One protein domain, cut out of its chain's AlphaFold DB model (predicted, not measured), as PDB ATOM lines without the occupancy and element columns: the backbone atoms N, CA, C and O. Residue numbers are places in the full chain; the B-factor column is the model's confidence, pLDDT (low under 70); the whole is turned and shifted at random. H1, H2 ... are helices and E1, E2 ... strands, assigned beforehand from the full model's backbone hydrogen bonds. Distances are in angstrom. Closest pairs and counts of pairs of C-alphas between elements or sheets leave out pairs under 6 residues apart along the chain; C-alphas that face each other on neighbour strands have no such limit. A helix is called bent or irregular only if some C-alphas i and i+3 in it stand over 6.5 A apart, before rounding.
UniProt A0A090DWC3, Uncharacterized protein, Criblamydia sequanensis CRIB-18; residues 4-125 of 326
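What this domain is: This is residues 4 to 125 of the 326 residues of an uncharacterized protein of Criblamydia sequanensis CRIB-18 (UniProt A0A090DWC3). One long antiparallel sheet folds back on itself at strand E6 into two leaves that face each other, E5 E4 E8 E7 on one side and E1 E2 E3 E9 on the other, with the strands of the two leaves crossed. The short helix H1 packs on E6 at the fold, while two loops reach away from this body: residues 31 to 51 between E2 and E3, and residues 100 to 107 between E7 and E8. The printed part has 122 residues with one named helix and nine named strands, in the chain order H1 E1 E2 E3 E4 E5 E6 E7 E8 E9, and its class is mostly strand. Across the sheet the order is E5 E4 E8 E7 E6 E1 E2 E3 E9. The whole is compact, with a radius of gyration of the C-alphas of 14.5 A, and flat, spanning 41 by 41 by 21 A.

How they stand to each other: Begin at E6, residues 79 to 88, the hinge of the folded sheet, which bends by 70 degrees at residue 83. Beside it runs E7, residues 91 to 99, where N 81 and O 97 are 2.8 A apart, within hydrogen-bond range. Next comes E8, residues 108 to 116, with N 94 and O 113 at 2.9 A; E6, E7 and E8 form a meander, each strand the antiparallel neighbour of the one before. Beyond E8 look for E4, residues 62 to 65, with N 64 and O 114 at 2.8 A, and then for the edge strand E5, residues 68 to 70, with N 68 and O 65 at 2.9 A. On the other side of E6 is E1, residues 13 to 21, where N 15 and O 80 are 2.8 A apart. E2, residues 24 to 30, follows with N 16 and O 28 at 2.8 A, then E3, residues 52 to 58, with N 27 and O 55 at 2.9 A; E1, E2 and E3 are a second meander. The other edge strand is E9, residues 119 to 124, with N 56 and O 121 at 2.8 A. The two leaves face each other with 29 pairs of C-alphas within 11 A. E3 and E8 are apart, but only just, at 8.0 A. H1, residues 4 to 10, is on the sheet at a height of 7.2 A over it; it lies over E6 and along the strands, at 20 degrees to E6 on the local plane. The closest C-alphas of H1 and E6 are those of Glu 7 and Leu 85, 5.6 A apart. H1 is irregular: C-alphas 5 and 8 are 8.2 A apart, and 0 of its 3 O i to N i+4 pairs are within hydrogen-bond range, against 2 of 4 O i to N i+3 pairs.

Where its parts are: Find C-alpha 4 at (5.460, -21.772, -31.533), where H1 begins its 10.6 A. E1 measures 24.0 A from first to last C-alpha, E2 19.9 A and E3 19.4 A. E4 and E5 are short, 10.2 A and 6.4 A. Go to C-alpha 79 at (25.394, -15.295, -22.469), from which E6 runs 24.3 A; E7 measures 24.7 A and E8 26.0 A. E9 covers 16.4 A and ends at C-alpha 124, (8.115, -25.506, -18.907).

The domain as a whole: Residues 4 to 125 are printed without a cut. The C-alphas farthest apart, those of Asp 41 and Leu 104, are 43.7 A from each other. The link from E2 to E3, 21 residues, is long. Read the B-factor column for the model's confidence: the mean pLDDT of the printed part is 86.8, and residues 38 to 48 and 100 to 107 are under 70.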
ATOM      1  N   HIS A   4       5.574 -22.530 -30.272       85.88
ATOM      2  CA  HIS A   4       5.460 -21.772 -31.533       85.88
ATOM      3  C   HIS A   4       4.489 -20.572 -31.423       85.88
ATOM      4  O   HIS A   4       4.679 -19.544 -32.057       85.88
ATOM      5  N   LYS A   5       3.476 -20.629 -30.540       86.75
ATOM      6  CA  LYS A   5       2.597 -19.473 -30.254       86.75
ATOM      7  C   LYS A   5       3.321 -18.258 -29.637       86.75
ATOM      8  O   LYS A   5       2.729 -17.181 -29.603       86.75
ATOM      9  N   TYR A   6       4.520 -18.453 -29.088       86.69
ATOM     10  CA  TYR A   6       5.207 -17.530 -28.181       86.69
ATOM     11  C   TYR A   6       6.612 -17.127 -28.653       86.69
ATOM     12  O   TYR A   6       7.306 -16.422 -27.932       86.69
ATOM     13  N   GLU A   7       7.011 -17.536 -29.859       88.62
ATOM     14  CA  GLU A   7       8.305 -17.233 -30.496       88.62
ATOM     15  C   GLU A   7       8.711 -15.761 -30.385       88.62
ATOM     16  O   GLU A   7       9.799 -15.457 -29.910       88.62
ATOM     17  N   ALA A   8       7.794 -14.847 -30.714       86.12
ATOM     18  CA  ALA A   8       8.035 -13.404 -30.682       86.12
ATOM     19  C   ALA A   8       8.373 -12.840 -29.285       86.12
ATOM     20  O   ALA A   8       8.912 -11.744 -29.203       86.12
ATOM     21  N   TYR A   9       8.085 -13.568 -28.200       87.62
ATOM     22  CA  TYR A   9       8.477 -13.179 -26.840       87.62
ATOM     23  C   TYR A   9       9.887 -13.662 -26.465       87.62
ATOM     24  O   TYR A   9      10.371 -13.348 -25.386       87.62
ATOM     25  N   PHE A  10      10.571 -14.425 -27.322       88.94
ATOM     26  CA  PHE A  10      11.994 -14.725 -27.147       88.94
ATOM     27  C   PHE A  10      12.906 -13.694 -27.823       88.94
ATOM     28  O   PHE A  10      14.104 -13.759 -27.599       88.94
ATOM     29  N   HIS A  11      12.362 -12.712 -28.553       83.31
ATOM     30  CA  HIS A  11      13.075 -11.467 -28.856       83.31
ATOM     31  C   HIS A  11      13.399 -10.737 -27.537       83.31
ATOM     32  O   HIS A  11      12.551 -10.695 -26.636       83.31
ATOM     33  N   ASP A  12      14.623 -10.219 -27.407       83.12
ATOM     34  CA  ASP A  12      15.216  -9.714 -26.151       83.12
ATOM     35  C   ASP A  12      15.206 -10.780 -25.018       83.12
ATOM     36  O   ASP A  12      15.111 -10.476 -23.822       83.12
ATOM     37  N   GLY A  13      15.221 -12.062 -25.404       89.56
ATOM     38  CA  GLY A  13      15.271 -13.221 -24.510       89.56
ATOM     39  C   GLY A  13      16.702 -13.673 -24.205       89.56
ATOM     40  O   GLY A  13      17.676 -13.085 -24.662       89.56
ATOM     41  N   THR A  14      16.849 -14.759 -23.445       91.44
ATOM     42  CA  THR A  14      18.162 -15.280 -23.025       91.44
ATOM     43  C   THR A  14      18.267 -16.782 -23.259       91.44
ATOM     44  O   THR A  14      17.473 -17.569 -22.732       91.44
ATOM     45  N   LEU A  15      19.283 -17.187 -24.019       93.50
ATOM     46  CA  LEU A  15      19.768 -18.556 -24.138       93.50
ATOM     47  C   LEU A  15      20.773 -18.797 -23.005       93.50
ATOM     48  O   LEU A  15      21.860 -18.229 -22.985       93.50
ATOM     49  N   VAL A  16      20.371 -19.610 -22.031       89.69
ATOM     50  CA  VAL A  16      21.077 -19.797 -20.753       89.69
ATOM     51  C   VAL A  16      22.096 -20.938 -20.811       89.69
ATOM     52  O   VAL A  16      23.139 -20.887 -20.168       89.69
ATOM     53  N   GLU A  17      21.769 -22.008 -21.533       90.50
ATOM     54  CA  GLU A  17      22.561 -23.238 -21.574       90.50
ATOM     55  C   GLU A  17      22.219 -24.029 -22.842       90.50
ATOM     56  O   GLU A  17      21.051 -24.137 -23.229       90.50
ATOM     57  N   ILE A  18      23.246 -24.635 -23.437       92.88
ATOM     58  CA  ILE A  18      23.135 -25.646 -24.487       92.88
ATOM     59  C   ILE A  18      23.733 -26.943 -23.937       92.88
ATOM     60  O   ILE A  18      24.940 -27.009 -23.709       92.88
ATOM     61  N   ASP A  19      22.904 -27.971 -23.753       94.12
ATOM     62  CA  ASP A  19      23.356 -29.347 -23.504       94.12
ATOM     63  C   ASP A  19      23.174 -30.165 -24.789       94.12
ATOM     64  O   ASP A  19      22.075 -30.222 -25.346       94.12
ATOM     65  N   GLN A  20      24.241 -30.806 -25.271       93.12
ATOM     66  CA  GLN A  20      24.165 -31.770 -26.365       93.12
ATOM     67  C   GLN A  20      24.679 -33.131 -25.904       93.12
ATOM     68  O   GLN A  20      25.862 -33.316 -25.608       93.12
ATOM     69  N   LYS A  21      23.796 -34.129 -25.970       94.12
ATOM     70  CA  LYS A  21      24.113 -35.514 -25.639       94.12
ATOM     71  C   LYS A  21      23.741 -36.449 -26.780       94.12
ATOM     72  O   LYS A  21      22.567 -36.638 -27.098       94.12
ATOM     73  N   GLU A  22      24.766 -37.085 -27.345       93.69
ATOM     74  CA  GLU A  22      24.654 -37.935 -28.534       93.69
ATOM     75  C   GLU A  22      23.986 -37.151 -29.680       93.69
ATOM     76  O   GLU A  22      24.532 -36.143 -30.131       93.69
ATOM     77  N   ASN A  23      22.797 -37.577 -30.111       95.75
ATOM     78  CA  ASN A  23      22.019 -36.930 -31.165       95.75
ATOM     79  C   ASN A  23      20.869 -36.074 -30.605       95.75
ATOM     80  O   ASN A  23      19.912 -35.834 -31.328       95.75
ATOM     81  N   ASN A  24      20.887 -35.654 -29.339       97.88
ATOM     82  CA  ASN A  24      19.836 -34.801 -28.770       97.88
ATOM     83  C   ASN A  24      20.449 -33.487 -28.281       97.88
ATOM     84  O   ASN A  24      21.531 -33.500 -27.692       97.88
ATOM     85  N   VAL A  25      19.758 -32.374 -28.527       98.25
ATOM     86  CA  VAL A  25      20.143 -31.035 -28.054       98.25
ATOM     87  C   VAL A  25      19.026 -30.490 -27.172       98.25
ATOM     88  O   VAL A  25      17.848 -30.646 -27.491       98.25
ATOM     89  N   VAL A  26      19.395 -29.846 -26.070       98.19
ATOM     90  CA  VAL A  26      18.480 -29.199 -25.131       98.19
ATOM     91  C   VAL A  26      18.932 -27.758 -24.931       98.19
ATOM     92  O   VAL A  26      20.065 -27.509 -24.522       98.19
ATOM     93  N   LEU A  27      18.040 -26.816 -25.224       97.38
ATOM     94  CA  LEU A  27      18.294 -25.379 -25.142       97.38
ATOM     95  C   LEU A  27      17.496 -24.804 -23.969       97.38
ATOM     96  O   LEU A  27      16.264 -24.760 -24.015       97.38
ATOM     97  N   SER A  28      18.185 -24.389 -22.908       95.62
ATOM     98  CA  SER A  28      17.572 -23.704 -21.765       95.62
ATOM     99  C   SER A  28      17.348 -22.243 -22.131       95.62
ATOM    100  O   SER A  28      18.316 -21.525 -22.370       95.62
ATOM    101  N   MET A  29      16.094 -21.792 -22.191       95.00
ATOM    102  CA  MET A  29      15.750 -20.449 -22.667       95.00
ATOM    103  C   MET A  29      14.762 -19.721 -21.751       95.00
ATOM    104  O   MET A  29      13.903 -20.327 -21.099       95.00
ATOM    105  N   ILE A  30      14.891 -18.397 -21.739       92.62
ATOM    106  CA  ILE A  30      14.075 -17.439 -20.994       92.62
ATOM    107  C   ILE A  30      13.562 -16.383 -21.986       92.62
ATOM    108  O   ILE A  30      14.326 -15.904 -22.817       92.62
ATOM    109  N   SER A  31      12.277 -16.036 -21.919       91.62
ATOM    110  CA  SER A  31      11.674 -14.979 -22.745       91.62
ATOM    111  C   SER A  31      11.995 -13.572 -22.216       91.62
ATOM    112  O   SER A  31      12.393 -13.411 -21.057       91.62
ATOM    113  N   SER A  32      11.721 -12.533 -23.005       86.62
ATOM    114  CA  SER A  32      11.506 -11.184 -22.467       86.62
ATOM    115  C   SER A  32      10.234 -11.138 -21.594       86.62
ATOM    116  O   SER A  32       9.457 -12.102 -21.537       86.62
ATOM    117  N   GLU A  33      10.056 -10.066 -20.811       82.44
ATOM    118  CA  GLU A  33       8.896  -9.938 -19.913       82.44
ATOM    119  C   GLU A  33       7.598  -9.743 -20.711       82.44
ATOM    120  O   GLU A  33       7.531  -8.923 -21.625       82.44
ATOM    121  N   MET A  34       6.545 -10.479 -20.342       80.75
ATOM    122  CA  MET A  34       5.256 -10.441 -21.026       80.75
ATOM    123  C   MET A  34       4.174  -9.772 -20.172       80.75
ATOM    124  O   MET A  34       4.019 -10.088 -18.994       80.75
ATOM    125  N   TYR A  35       3.329  -8.936 -20.779       76.31
ATOM    126  CA  TYR A  35       2.147  -8.412 -20.090       76.31
ATOM    127  C   TYR A  35       1.098  -9.525 -19.867       76.31
ATOM    128  O   TYR A  35       0.707 -10.187 -20.834       76.31
ATOM    129  N   PRO A  36       0.568  -9.713 -18.639       70.81
ATOM    130  CA  PRO A  36      -0.435 -10.745 -18.352       70.81
ATOM    131  C   PRO A  36      -1.699 -10.674 -19.227       70.81
ATOM    132  O   PRO A  36      -2.275 -11.709 -19.561       70.81
ATOM    133  N   ASP A  37      -2.102  -9.472 -19.647       74.88
ATOM    134  CA  ASP A  37      -3.295  -9.244 -20.475       74.88
ATOM    135  C   ASP A  37      -3.137  -9.701 -21.943       74.88
ATOM    136  O   ASP A  37      -4.131  -9.852 -22.655       74.88
ATOM    137  N   GLU A  38      -1.911  -9.957 -22.418       68.44
ATOM    138  CA  GLU A  38      -1.670 -10.472 -23.777       68.44
ATOM    139  C   GLU A  38      -1.834 -12.001 -23.883       68.44
ATOM    140  O   GLU A  38      -1.852 -12.571 -24.985       68.44
ATOM    141  N   MET A  39      -1.968 -12.690 -22.745       67.38
ATOM    142  CA  MET A  39      -1.868 -14.146 -22.674       67.38
ATOM    143  C   MET A  39      -3.161 -14.854 -23.079       67.38
ATOM    144  O   MET A  39      -4.213 -14.725 -22.458       67.38
ATOM    145  N   LYS A  40      -3.061 -15.665 -24.137       63.94
ATOM    146  CA  LYS A  40      -4.199 -16.378 -24.749       63.94
ATOM    147  C   LYS A  40      -4.447 -17.775 -24.170       63.94
ATOM    148  O   LYS A  40      -5.534 -18.311 -24.357       63.94
ATOM    149  N   ASP A  41      -3.465 -18.344 -23.471       65.62
ATOM    150  CA  ASP A  41      -3.584 -19.576 -22.686       65.62
ATOM    151  C   ASP A  41      -3.136 -19.276 -21.236       65.62
ATOM    152  O   ASP A  41      -2.212 -18.480 -21.056       65.62
ATOM    153  N   PRO A  42      -3.719 -19.912 -20.200       58.59
ATOM    154  CA  PRO A  42      -3.280 -19.754 -18.811       58.59
ATOM    155  C   PRO A  42      -1.951 -20.491 -18.573       58.59
ATOM    156  O   PRO A  42      -1.922 -21.662 -18.185       58.59
ATOM    157  N   MET A  43      -0.840 -19.810 -18.847       62.41
ATOM    158  CA  MET A  43       0.508 -20.330 -18.628       62.41
ATOM    159  C   MET A  43       0.900 -20.280 -17.148       62.41
ATOM    160  O   MET A  43       0.571 -19.337 -16.433       62.41
ATOM    161  N   LEU A  44       1.681 -21.269 -16.704       63.00
ATOM    162  CA  LEU A  44       2.505 -21.120 -15.505       63.00
ATOM    163  C   LEU A  44       3.747 -20.314 -15.894       63.00
ATOM    164  O   LEU A  44       4.751 -20.888 -16.321       63.00
ATOM    165  N   LEU A  45       3.635 -18.990 -15.798       61.38
ATOM    166  CA  LEU A  45       4.776 -18.082 -15.883       61.38
ATOM    167  C   LEU A  45       5.703 -18.259 -14.682       61.38
ATOM    168  O   LEU A  45       5.302 -18.754 -13.625       61.38
ATOM    169  N   SER A  46       6.932 -17.788 -14.853       58.25
ATOM    170  CA  SER A  46       7.773 -17.380 -13.729       58.25
ATOM    171  C   SER A  46       7.215 -16.119 -13.043       58.25
ATOM    172  O   SER A  46       6.366 -15.425 -13.604       58.25
ATOM    173  N   TYR A  47       7.653 -15.838 -11.811       62.09
ATOM    174  CA  TYR A  47       7.166 -14.709 -10.998       62.09
ATOM    175  C   TYR A  47       7.404 -13.338 -11.663       62.09
ATOM    176  O   TYR A  47       6.597 -12.424 -11.523       62.09
ATOM    177  N   ASP A  48       8.476 -13.230 -12.445       69.81
ATOM    178  CA  ASP A  48       8.877 -12.099 -13.284       69.81
ATOM    179  C   ASP A  48       8.205 -12.099 -14.677       69.81
ATOM    180  O   ASP A  48       8.786 -11.637 -15.651       69.81
ATOM    181  N   ASN A  49       6.995 -12.664 -14.787       79.75
ATOM    182  CA  ASN A  49       6.142 -12.746 -15.987       79.75
ATOM    183  C   ASN A  49       6.788 -13.329 -17.268       79.75
ATOM    184  O   ASN A  49       6.226 -13.206 -18.358       79.75
ATOM    185  N   LYS A  50       7.939 -14.002 -17.161       86.44
ATOM    186  CA  LYS A  50       8.647 -14.632 -18.289       86.44
ATOM    187  C   LYS A  50       8.250 -16.099 -18.479       86.44
ATOM    188  O   LYS A  50       7.968 -16.820 -17.511       86.44
ATOM    189  N   ILE A  51       8.314 -16.576 -19.720       89.56
ATOM    190  CA  ILE A  51       8.346 -18.002 -20.064       89.56
ATOM    191  C   ILE A  51       9.771 -18.501 -19.811       89.56
ATOM    192  O   ILE A  51      10.736 -17.913 -20.295       89.56
ATOM    193  N   LYS A  52       9.911 -19.591 -19.054       90.56
ATOM    194  CA  LYS A  52      11.206 -20.193 -18.703       90.56
ATOM    195  C   LYS A  52      11.136 -21.703 -18.866       90.56
ATOM    196  O   LYS A  52      10.125 -22.312 -18.503       90.56
ATOM    197  N   GLY A  53      12.170 -22.319 -19.432       93.31
ATOM    198  CA  GLY A  53      12.144 -23.755 -19.700       93.31
ATOM    199  C   GLY A  53      13.215 -24.249 -20.657       93.31
ATOM    200  O   GLY A  53      14.200 -23.565 -20.926       93.31
ATOM    201  N   LYS A  54      13.009 -25.470 -21.151       96.56
ATOM    202  CA  LYS A  54      13.925 -26.181 -22.045       96.56
ATOM    203  C   LYS A  54      13.215 -26.558 -23.345       96.56
ATOM    204  O   LYS A  54      12.172 -27.218 -23.327       96.56
ATOM    205  N   LEU A  55      13.801 -26.162 -24.473       97.75
ATOM    206  CA  LEU A  55      13.440 -26.657 -25.798       97.75
ATOM    207  C   LEU A  55      14.281 -27.904 -26.076       97.75
ATOM    208  O   LEU A  55      15.501 -27.823 -26.184       97.75
ATOM    209  N   HIS A  56      13.623 -29.054 -26.160       98.19
ATOM    210  CA  HIS A  56      14.239 -30.350 -26.427       98.19
ATOM    211  C   HIS A  56      14.136 -30.669 -27.920       98.19
ATOM    212  O   HIS A  56      13.058 -30.546 -28.507       98.19
ATOM    213  N   LEU A  57      15.253 -31.080 -28.522       98.25
ATOM    214  CA  LEU A  57      15.386 -31.437 -29.931       98.25
ATOM    215  C   LEU A  57      15.931 -32.869 -30.028       98.25
ATOM    216  O   LEU A  57      17.142 -33.099 -29.962       98.25
ATOM    217  N   ASP A  58      15.029 -33.837 -30.182       97.88
ATOM    218  CA  ASP A  58      15.370 -35.262 -30.189       97.88
ATOM    219  C   ASP A  58      15.830 -35.728 -31.577       97.88
ATOM    220  O   ASP A  58      15.198 -35.439 -32.602       97.88
ATOM    221  N   LYS A  59      16.891 -36.546 -31.600       97.81
ATOM    222  CA  LYS A  59      17.479 -37.154 -32.809       97.81
ATOM    223  C   LYS A  59      17.798 -36.125 -33.907       97.81
ATOM    224  O   LYS A  59      17.393 -36.264 -35.066       97.81
ATOM    225  N   VAL A  60      18.543 -35.096 -33.530       98.25
ATOM    226  CA  VAL A  60      19.171 -34.119 -34.414       98.25
ATOM    227  C   VAL A  60      19.871 -34.811 -35.590       98.25
ATOM    228  O   VAL A  60      20.700 -35.705 -35.427       98.25
ATOM    229  N   LYS A  61      19.504 -34.380 -36.799       97.88
ATOM    230  CA  LYS A  61      19.996 -34.862 -38.099       97.88
ATOM    231  C   LYS A  61      21.068 -33.954 -38.690       97.88
ATOM    232  O   LYS A  61      21.898 -34.421 -39.465       97.88
ATOM    233  N   ARG A  62      21.020 -32.660 -38.366       98.12
ATOM    234  CA  ARG A  62      22.012 -31.654 -38.756       98.12
ATOM    235  C   ARG A  62      21.943 -30.466 -37.803       98.12
ATOM    236  O   ARG A  62      20.843 -29.999 -37.512       98.12
ATOM    237  N   ILE A  63      23.107 -29.959 -37.413       98.25
ATOM    238  CA  ILE A  63      23.280 -28.621 -36.848       98.25
ATOM    239  C   ILE A  63      24.070 -27.809 -37.877       98.25
ATOM    240  O   ILE A  63      25.033 -28.315 -38.460       98.25
ATOM    241  N   THR A  64      23.664 -26.571 -38.114       98.19
ATOM    242  CA  THR A  64      24.460 -25.580 -38.842       98.19
ATOM    243  C   THR A  64      24.563 -24.304 -38.028       98.19
ATOM    244  O   THR A  64      23.564 -23.882 -37.454       98.19
ATOM    245  N   MET A  65      25.741 -23.692 -38.009       97.06
ATOM    246  CA  MET A  65      25.992 -22.375 -37.425       97.06
ATOM    247  C   MET A  65      26.617 -21.519 -38.527       97.06
ATOM    248  O   MET A  65      27.556 -21.965 -39.184       97.06
ATOM    249  N   ASP A  66      25.995 -20.383 -38.840       96.06
ATOM    250  CA  ASP A  66      26.421 -19.445 -39.897       96.06
ATOM    251  C   ASP A  66      26.574 -20.086 -41.292       96.06
ATOM    252  O   ASP A  66      27.327 -19.650 -42.161       96.06
ATOM    253  N   GLY A  67      25.803 -21.155 -41.516       95.50
ATOM    254  CA  GLY A  67      25.806 -21.970 -42.732       95.50
ATOM    255  C   GLY A  67      26.799 -23.140 -42.726       95.50
ATOM    256  O   GLY A  67      26.617 -24.078 -43.509       95.50
ATOM    257  N   GLU A  68      27.791 -23.157 -41.833       97.44
ATOM    258  CA  GLU A  68      28.717 -24.286 -41.687       97.44
ATOM    259  C   GLU A  68      28.078 -25.430 -40.888       97.44
ATOM    260  O   GLU A  68      27.351 -25.210 -39.923       97.44
ATOM    261  N   THR A  69      28.310 -26.683 -41.295       97.88
ATOM    262  CA  THR A  69      27.736 -27.861 -40.615       97.88
ATOM    263  C   THR A  69      28.641 -28.320 -39.477       97.88
ATOM    264  O   THR A  69      29.763 -28.761 -39.727       97.88
ATOM    265  N   ILE A  70      28.127 -28.282 -38.246       96.38
ATOM    266  CA  ILE A  70      28.860 -28.653 -37.027       96.38
ATOM    267  C   ILE A  70      28.307 -29.944 -36.408       96.38
ATOM    268  O   ILE A  70      27.149 -30.311 -36.613       96.38
ATOM    269  N   SER A  71      29.153 -30.661 -35.666       93.19
ATOM    270  CA  SER A  71      28.801 -31.918 -34.982       93.19
ATOM    271  C   SER A  71      28.464 -31.744 -33.499       93.19
ATOM    272  O   SER A  71      27.764 -32.586 -32.936       93.19
ATOM    273  N   LEU A  72      28.960 -30.672 -32.879       93.44
ATOM    274  CA  LEU A  72      28.735 -30.310 -31.484       93.44
ATOM    275  C   LEU A  72      28.441 -28.809 -31.407       93.44
ATOM    276  O   LEU A  72      29.204 -28.022 -31.966       93.44
ATOM    277  N   ILE A  73      27.382 -28.431 -30.695       93.31
ATOM    278  CA  ILE A  73      27.054 -27.041 -30.352       93.31
ATOM    279  C   ILE A  73      27.178 -26.820 -28.840       93.31
ATOM    280  O   ILE A  73      26.839 -27.698 -28.051       93.31
ATOM    281  N   ASN A  74      27.699 -25.657 -28.446       90.69
ATOM    282  CA  ASN A  74      27.857 -25.203 -27.060       90.69
ATOM    283  C   ASN A  74      27.595 -23.685 -27.016       90.69
ATOM    284  O   ASN A  74      27.582 -23.044 -28.067       90.69
ATOM    285  N   MET A  75      27.460 -23.105 -25.820       88.81
ATOM    286  CA  MET A  75      27.557 -21.649 -25.637       88.81
ATOM    287  C   MET A  75      28.921 -21.139 -26.137       88.81
ATOM    288  O   MET A  75      29.939 -21.777 -25.851       88.81
ATOM    289  N   LEU A  76      28.960 -20.006 -26.851       79.19
ATOM    290  CA  LEU A  76      30.229 -19.384 -27.264       79.19
ATOM    291  C   LEU A  76      30.818 -18.482 -26.167       79.19
ATOM    292  O   LEU A  76      32.014 -18.571 -25.885       79.19
ATOM    293  N   TYR A  77      29.978 -17.669 -25.518       83.69
ATOM    294  CA  TYR A  77      30.349 -16.758 -24.427       83.69
ATOM    295  C   TYR A  77      29.492 -16.976 -23.172       83.69
ATOM    296  O   TYR A  77      28.831 -18.005 -23.039       83.69
ATOM    297  N   ASP A  78      29.566 -16.041 -22.219       75.50
ATOM    298  CA  ASP A  78      28.840 -16.112 -20.947       75.50
ATOM    299  C   ASP A  78      27.320 -16.132 -21.163       75.50
ATOM    300  O   ASP A  78      26.613 -16.835 -20.453       75.50
ATOM    301  N   SER A  79      26.821 -15.402 -22.163       79.88
ATOM    302  CA  SER A  79      25.394 -15.295 -22.469       79.88
ATOM    303  C   SER A  79      25.129 -15.324 -23.971       79.88
ATOM    304  O   SER A  79      26.016 -15.047 -24.782       79.88
ATOM    305  N   GLY A  80      23.892 -15.652 -24.334       87.62
ATOM    306  CA  GLY A  80      23.340 -15.431 -25.664       87.62
ATOM    307  C   GLY A  80      22.012 -14.694 -25.547       87.62
ATOM    308  O   GLY A  80      21.024 -15.281 -25.107       87.62
ATOM    309  N   GLU A  81      21.969 -13.424 -25.940       89.06
ATOM    310  CA  GLU A  81      20.711 -12.705 -26.136       89.06
ATOM    311  C   GLU A  81      20.027 -13.251 -27.395       89.06
ATOM    312  O   GLU A  81      20.653 -13.406 -28.445       89.06
ATOM    313  N   ILE A  82      18.749 -13.613 -27.288       92.69
ATOM    314  CA  ILE A  82      17.989 -14.178 -28.405       92.69
ATOM    315  C   ILE A  82      17.368 -13.020 -29.190       92.69
ATOM    316  O   ILE A  82      16.523 -12.285 -28.678       92.69
ATOM    317  N   PHE A  83      17.788 -12.877 -30.446       89.38
ATOM    318  CA  PHE A  83      17.299 -11.847 -31.361       89.38
ATOM    319  C   PHE A  83      16.103 -12.342 -32.191       89.38
ATOM    320  O   PHE A  83      15.120 -11.623 -32.353       89.38
ATOM    321  N   ASP A  84      16.143 -13.589 -32.672       91.06
ATOM    322  CA  ASP A  84      15.006 -14.252 -33.331       91.06
ATOM    323  C   ASP A  84      14.947 -15.746 -32.969       91.06
ATOM    324  O   ASP A  84      15.974 -16.385 -32.727       91.06
ATOM    325  N   LEU A  85      13.736 -16.312 -32.953       95.69
ATOM    326  CA  LEU A  85      13.458 -17.720 -32.664       95.69
ATOM    327  C   LEU A  85      12.315 -18.223 -33.556       95.69
ATOM    328  O   LEU A  85      11.165 -17.831 -33.390       95.69
ATOM    329  N   GLU A  86      12.607 -19.176 -34.441       97.12
ATOM    330  CA  GLU A  86      11.627 -19.764 -35.362       97.12
ATOM    331  C   GLU A  86      11.559 -21.292 -35.190       97.12
ATOM    332  O   GLU A  86      12.533 -21.997 -35.463       97.12
ATOM    333  N   ILE A  87      10.406 -21.835 -34.782       96.38
ATOM    334  CA  ILE A  87      10.202 -23.259 -34.475       96.38
ATOM    335  C   ILE A  87       9.216 -23.883 -35.474       96.38
ATOM    336  O   ILE A  87       8.005 -23.980 -35.268       96.38
ATOM    337  N   LYS A  88       9.771 -24.402 -36.570       95.81
ATOM    338  CA  LYS A  88       9.063 -25.247 -37.541       95.81
ATOM    339  C   LYS A  88       9.045 -26.702 -37.071       95.81
ATOM    340  O   LYS A  88       9.939 -27.152 -36.366       95.81
ATOM    341  N   GLU A  89       8.069 -27.470 -37.562       94.00
ATOM    342  CA  GLU A  89       7.776 -28.874 -37.196       94.00
ATOM    343  C   GLU A  89       9.006 -29.777 -36.954       94.00
ATOM    344  O   GLU A  89       9.007 -30.576 -36.024       94.00
ATOM    345  N   ASN A  90      10.049 -29.644 -37.783       97.38
ATOM    346  CA  ASN A  90      11.293 -30.420 -37.696       97.38
ATOM    347  C   ASN A  90      12.567 -29.542 -37.749       97.38
ATOM    348  O   ASN A  90      13.659 -30.069 -37.973       97.38
ATOM    349  N   LYS A  91      12.451 -28.214 -37.595       98.06
ATOM    350  CA  LYS A  91      13.588 -27.276 -37.614       98.06
ATOM    351  C   LYS A  91      13.391 -26.148 -36.602       98.06
ATOM    352  O   LYS A  91      12.387 -25.450 -36.670       98.06
ATOM    353  N   VAL A  92      14.409 -25.903 -35.782       98.12
ATOM    354  CA  VAL A  92      14.560 -24.654 -35.024       98.12
ATOM    355  C   VAL A  92      15.590 -23.770 -35.727       98.12
ATOM    356  O   VAL A  92      16.630 -24.267 -36.168       98.12
ATOM    357  N   THR A  93      15.300 -22.477 -35.826       98.38
ATOM    358  CA  THR A  93      16.266 -21.419 -36.142       98.38
ATOM    359  C   THR A  93      16.369 -20.492 -34.938       98.38
ATOM    360  O   THR A  93      15.331 -20.145 -34.379       98.38
ATOM    361  N   ILE A  94      17.580 -20.096 -34.550       97.62
ATOM    362  CA  ILE A  94      17.807 -19.066 -33.530       97.62
ATOM    363  C   ILE A  94      18.893 -18.125 -34.039       97.62
ATOM    364  O   ILE A  94      19.973 -18.594 -34.404       97.62
ATOM    365  N   ASP A  95      18.608 -16.830 -34.054       93.75
ATOM    366  CA  ASP A  95      19.624 -15.791 -34.214       93.75
ATOM    367  C   ASP A  95      19.999 -15.299 -32.811       93.75
ATOM    368  O   ASP A  95      19.134 -14.846 -32.057       93.75
ATOM    369  N   VAL A  96      21.271 -15.457 -32.439       92.06
ATOM    370  CA  VAL A  96      21.788 -15.185 -31.090       92.06
ATOM    371  C   VAL A  96      22.870 -14.116 -31.166       92.06
ATOM    372  O   VAL A  96      23.779 -14.230 -31.985       92.06
ATOM    373  N   ILE A  97      22.796 -13.116 -30.288       88.12
ATOM    374  CA  ILE A  97      23.887 -12.180 -30.007       88.12
ATOM    375  C   ILE A  97      24.629 -12.722 -28.785       88.12
ATOM    376  O   ILE A  97      24.106 -12.732 -27.671       88.12
ATOM    377  N   TRP A  98      25.844 -13.224 -28.985       84.75
ATOM    378  CA  TRP A  98      26.661 -13.749 -27.898       84.75
ATOM    379  C   TRP A  98      27.344 -12.609 -27.151       84.75
ATOM    380  O   TRP A  98      28.090 -11.833 -27.750       84.75
ATOM    381  N   GLU A  99      27.154 -12.551 -25.835       75.00
ATOM    382  CA  GLU A  99      27.753 -11.531 -24.978       75.00
ATOM    383  C   GLU A  99      28.721 -12.130 -23.951       75.00
ATOM    384  O   GLU A  99      28.431 -13.115 -23.264       75.00
ATOM    385  N   THR A 100      29.865 -11.470 -23.775       67.50
ATOM    386  CA  THR A 100      30.709 -11.640 -22.585       67.50
ATOM    387  C   THR A 100      30.339 -10.604 -21.523       67.50
ATOM    388  O   THR A 100      30.542  -9.408 -21.740       67.50
ATOM    389  N   TYR A 101      29.930 -11.032 -20.327       60.84
ATOM    390  CA  TYR A 101      29.671 -10.119 -19.196       60.84
ATOM    391  C   TYR A 101      30.948  -9.704 -18.431       60.84
ATOM    392  O   TYR A 101      30.882  -9.208 -17.308       60.84
ATOM    393  N   ARG A 102      32.132  -9.900 -19.029       48.47
ATOM    394  CA  ARG A 102      33.450  -9.693 -18.400       48.47
ATOM    395  C   ARG A 102      34.035  -8.319 -18.783       48.47
ATOM    396  O   ARG A 102      34.048  -7.973 -19.962       48.47
ATOM    397  N   PRO A 103      34.589  -7.537 -17.838       44.97
ATOM    398  CA  PRO A 103      34.724  -6.078 -17.987       44.97
ATOM    399  C   PRO A 103      35.850  -5.564 -18.908       44.97
ATOM    400  O   PRO A 103      36.001  -4.352 -19.044       44.97
ATOM    401  N   LEU A 104      36.669  -6.429 -19.521       41.50
ATOM    402  CA  LEU A 104      37.870  -5.998 -20.265       41.50
ATOM    403  C   LEU A 104      37.683  -5.852 -21.782       41.50
ATOM    404  O   LEU A 104      38.390  -5.055 -22.396       41.50
ATOM    405  N   MET A 105      36.733  -6.571 -22.378       47.78
ATOM    406  CA  MET A 105      36.197  -6.315 -23.718       47.78
ATOM    407  C   MET A 105      34.754  -6.811 -23.720       47.78
ATOM    408  O   MET A 105      34.541  -7.978 -23.398       47.78
ATOM    409  N   LYS A 106      33.786  -5.975 -24.115       59.03
ATOM    410  CA  LYS A 106      32.494  -6.508 -24.558       59.03
ATOM    411  C   LYS A 106      32.742  -7.151 -25.918       59.03
ATOM    412  O   LYS A 106      32.981  -6.433 -26.889       59.03
ATOM    413  N   VAL A 107      32.750  -8.477 -25.966       65.25
ATOM    414  CA  VAL A 107      32.578  -9.200 -27.222       65.25
ATOM    415  C   VAL A 107      31.077  -9.345 -27.446       65.25
ATOM    416  O   VAL A 107      30.340  -9.684 -26.520       65.25
ATOM    417  N   GLU A 108      30.658  -8.990 -28.652       75.44
ATOM    418  CA  GLU A 108      29.283  -8.974 -29.139       75.44
ATOM    419  C   GLU A 108      29.372  -9.498 -30.576       75.44
ATOM    420  O   GLU A 108      29.826  -8.787 -31.472       75.44
ATOM    421  N   GLU A 109      29.074 -10.784 -30.757       83.44
ATOM    422  CA  GLU A 109      29.132 -11.481 -32.048       83.44
ATOM    423  C   GLU A 109      27.770 -12.126 -32.314       83.44
ATOM    424  O   GLU A 109      27.211 -12.773 -31.428       83.44
ATOM    425  N   ASP A 110      27.223 -11.951 -33.516       91.62
ATOM    426  CA  ASP A 110      25.998 -12.621 -33.944       91.62
ATOM    427  C   ASP A 110      26.282 -14.024 -34.506       91.62
ATOM    428  O   ASP A 110      27.318 -14.277 -35.123       91.62
ATOM    429  N   SER A 111      25.356 -14.964 -34.301       94.00
ATOM    430  CA  SER A 111      25.358 -16.243 -35.025       94.00
ATOM    431  C   SER A 111      23.952 -16.757 -35.308       94.00
ATOM    432  O   SER A 111      23.076 -16.742 -34.439       94.00
ATOM    433  N   ARG A 112      23.763 -17.316 -36.507       97.19
ATOM    434  CA  ARG A 112      22.549 -18.033 -36.912       97.19
ATOM    435  C   ARG A 112      22.711 -19.530 -36.686       97.19
ATOM    436  O   ARG A 112      23.357 -20.228 -37.474       97.19
ATOM    437  N   ILE A 113      22.050 -20.045 -35.657       97.94
ATOM    438  CA  ILE A 113      21.934 -21.476 -35.374       97.94
ATOM    439  C   ILE A 113      20.729 -22.041 -36.138       97.94
ATOM    440  O   ILE A 113      19.607 -21.560 -35.995       97.94
ATOM    441  N   GLU A 114      20.916 -23.130 -36.889       98.62
ATOM    442  CA  GLU A 114      19.812 -23.965 -37.376       98.62
ATOM    443  C   GLU A 114      19.987 -25.425 -36.941       98.62
ATOM    444  O   GLU A 114      21.013 -26.047 -37.225       98.62
ATOM    445  N   ILE A 115      18.960 -26.009 -36.318       98.38
ATOM    446  CA  ILE A 115      18.956 -27.414 -35.889       98.38
ATOM    447  C   ILE A 115      17.769 -28.137 -36.525       98.38
ATOM    448  O   ILE A 115      16.628 -27.701 -36.399       98.38
ATOM    449  N   ILE A 116      18.032 -29.266 -37.190       98.50
ATOM    450  CA  ILE A 116      17.012 -30.145 -37.782       98.50
ATOM    451  C   ILE A 116      16.923 -31.429 -36.951       98.50
ATOM    452  O   ILE A 116      17.936 -32.106 -36.788       98.50
ATOM    453  N   ALA A 117      15.729 -31.791 -36.475       98.19
ATOM    454  CA  ALA A 117      15.477 -32.895 -35.533       98.19
ATOM    455  C   ALA A 117      14.360 -33.851 -36.018       98.19
ATOM    456  O   ALA A 117      13.828 -33.670 -37.114       98.19
ATOM    457  N   GLU A 118      14.022 -34.894 -35.244       98.00
ATOM    458  CA  GLU A 118      12.815 -35.724 -35.478       98.00
ATOM    459  C   GLU A 118      11.628 -35.361 -34.585       98.00
ATOM    460  O   GLU A 118      10.492 -35.693 -34.918       98.00
ATOM    461  N   ALA A 119      11.883 -34.733 -33.441       97.31
ATOM    462  CA  ALA A 119      10.853 -34.171 -32.586       97.31
ATOM    463  C   ALA A 119      11.404 -32.932 -31.880       97.31
ATOM    464  O   ALA A 119      12.565 -32.905 -31.475       97.31
ATOM    465  N   ILE A 120      10.553 -31.918 -31.736       97.44
ATOM    466  CA  ILE A 120      10.844 -30.686 -31.004       97.44
ATOM    467  C   ILE A 120       9.724 -30.498 -29.980       97.44
ATOM    468  O   ILE A 120       8.544 -30.537 -30.343       97.44
ATOM    469  N   TYR A 121      10.060 -30.316 -28.703       96.12
ATOM    470  CA  TYR A 121       9.067 -30.078 -27.651       96.12
ATOM    471  C   TYR A 121       9.584 -29.158 -26.543       96.12
ATOM    472  O   TYR A 121      10.779 -29.056 -26.296       96.12
ATOM    473  N   TRP A 122       8.653 -28.484 -25.863       95.38
ATOM    474  CA  TRP A 122       8.955 -27.570 -24.762       95.38
ATOM    475  C   TRP A 122       8.569 -28.150 -23.403       95.38
ATOM    476  O   TRP A 122       7.396 -28.483 -23.170       95.38
ATOM    477  N   GLU A 123       9.550 -28.185 -22.505       93.69
ATOM    478  CA  GLU A 123       9.407 -28.407 -21.070       93.69
ATOM    479  C   GLU A 123       9.367 -27.049 -20.352       93.69
ATOM    480  O   GLU A 123      10.295 -26.252 -20.461       93.69
ATOM    481  N   ASN A 124       8.290 -26.774 -19.613       90.12
ATOM    482  CA  ASN A 124       8.115 -25.506 -18.907       90.12
ATOM    483  C   ASN A 124       8.686 -25.601 -17.485       90.12
ATOM    484  O   ASN A 124       8.225 -26.434 -16.704       90.12
ATOM    485  N   ILE A 125       9.641 -24.733 -17.143       86.88
ATOM    486  CA  ILE A 125      10.371 -24.728 -15.866       86.88
ATOM    487  C   ILE A 125      10.307 -23.306 -15.268       86.88
ATOM    488  O   ILE A 125      11.269 -22.544 -15.375       86.88
TER     489      ILE A 125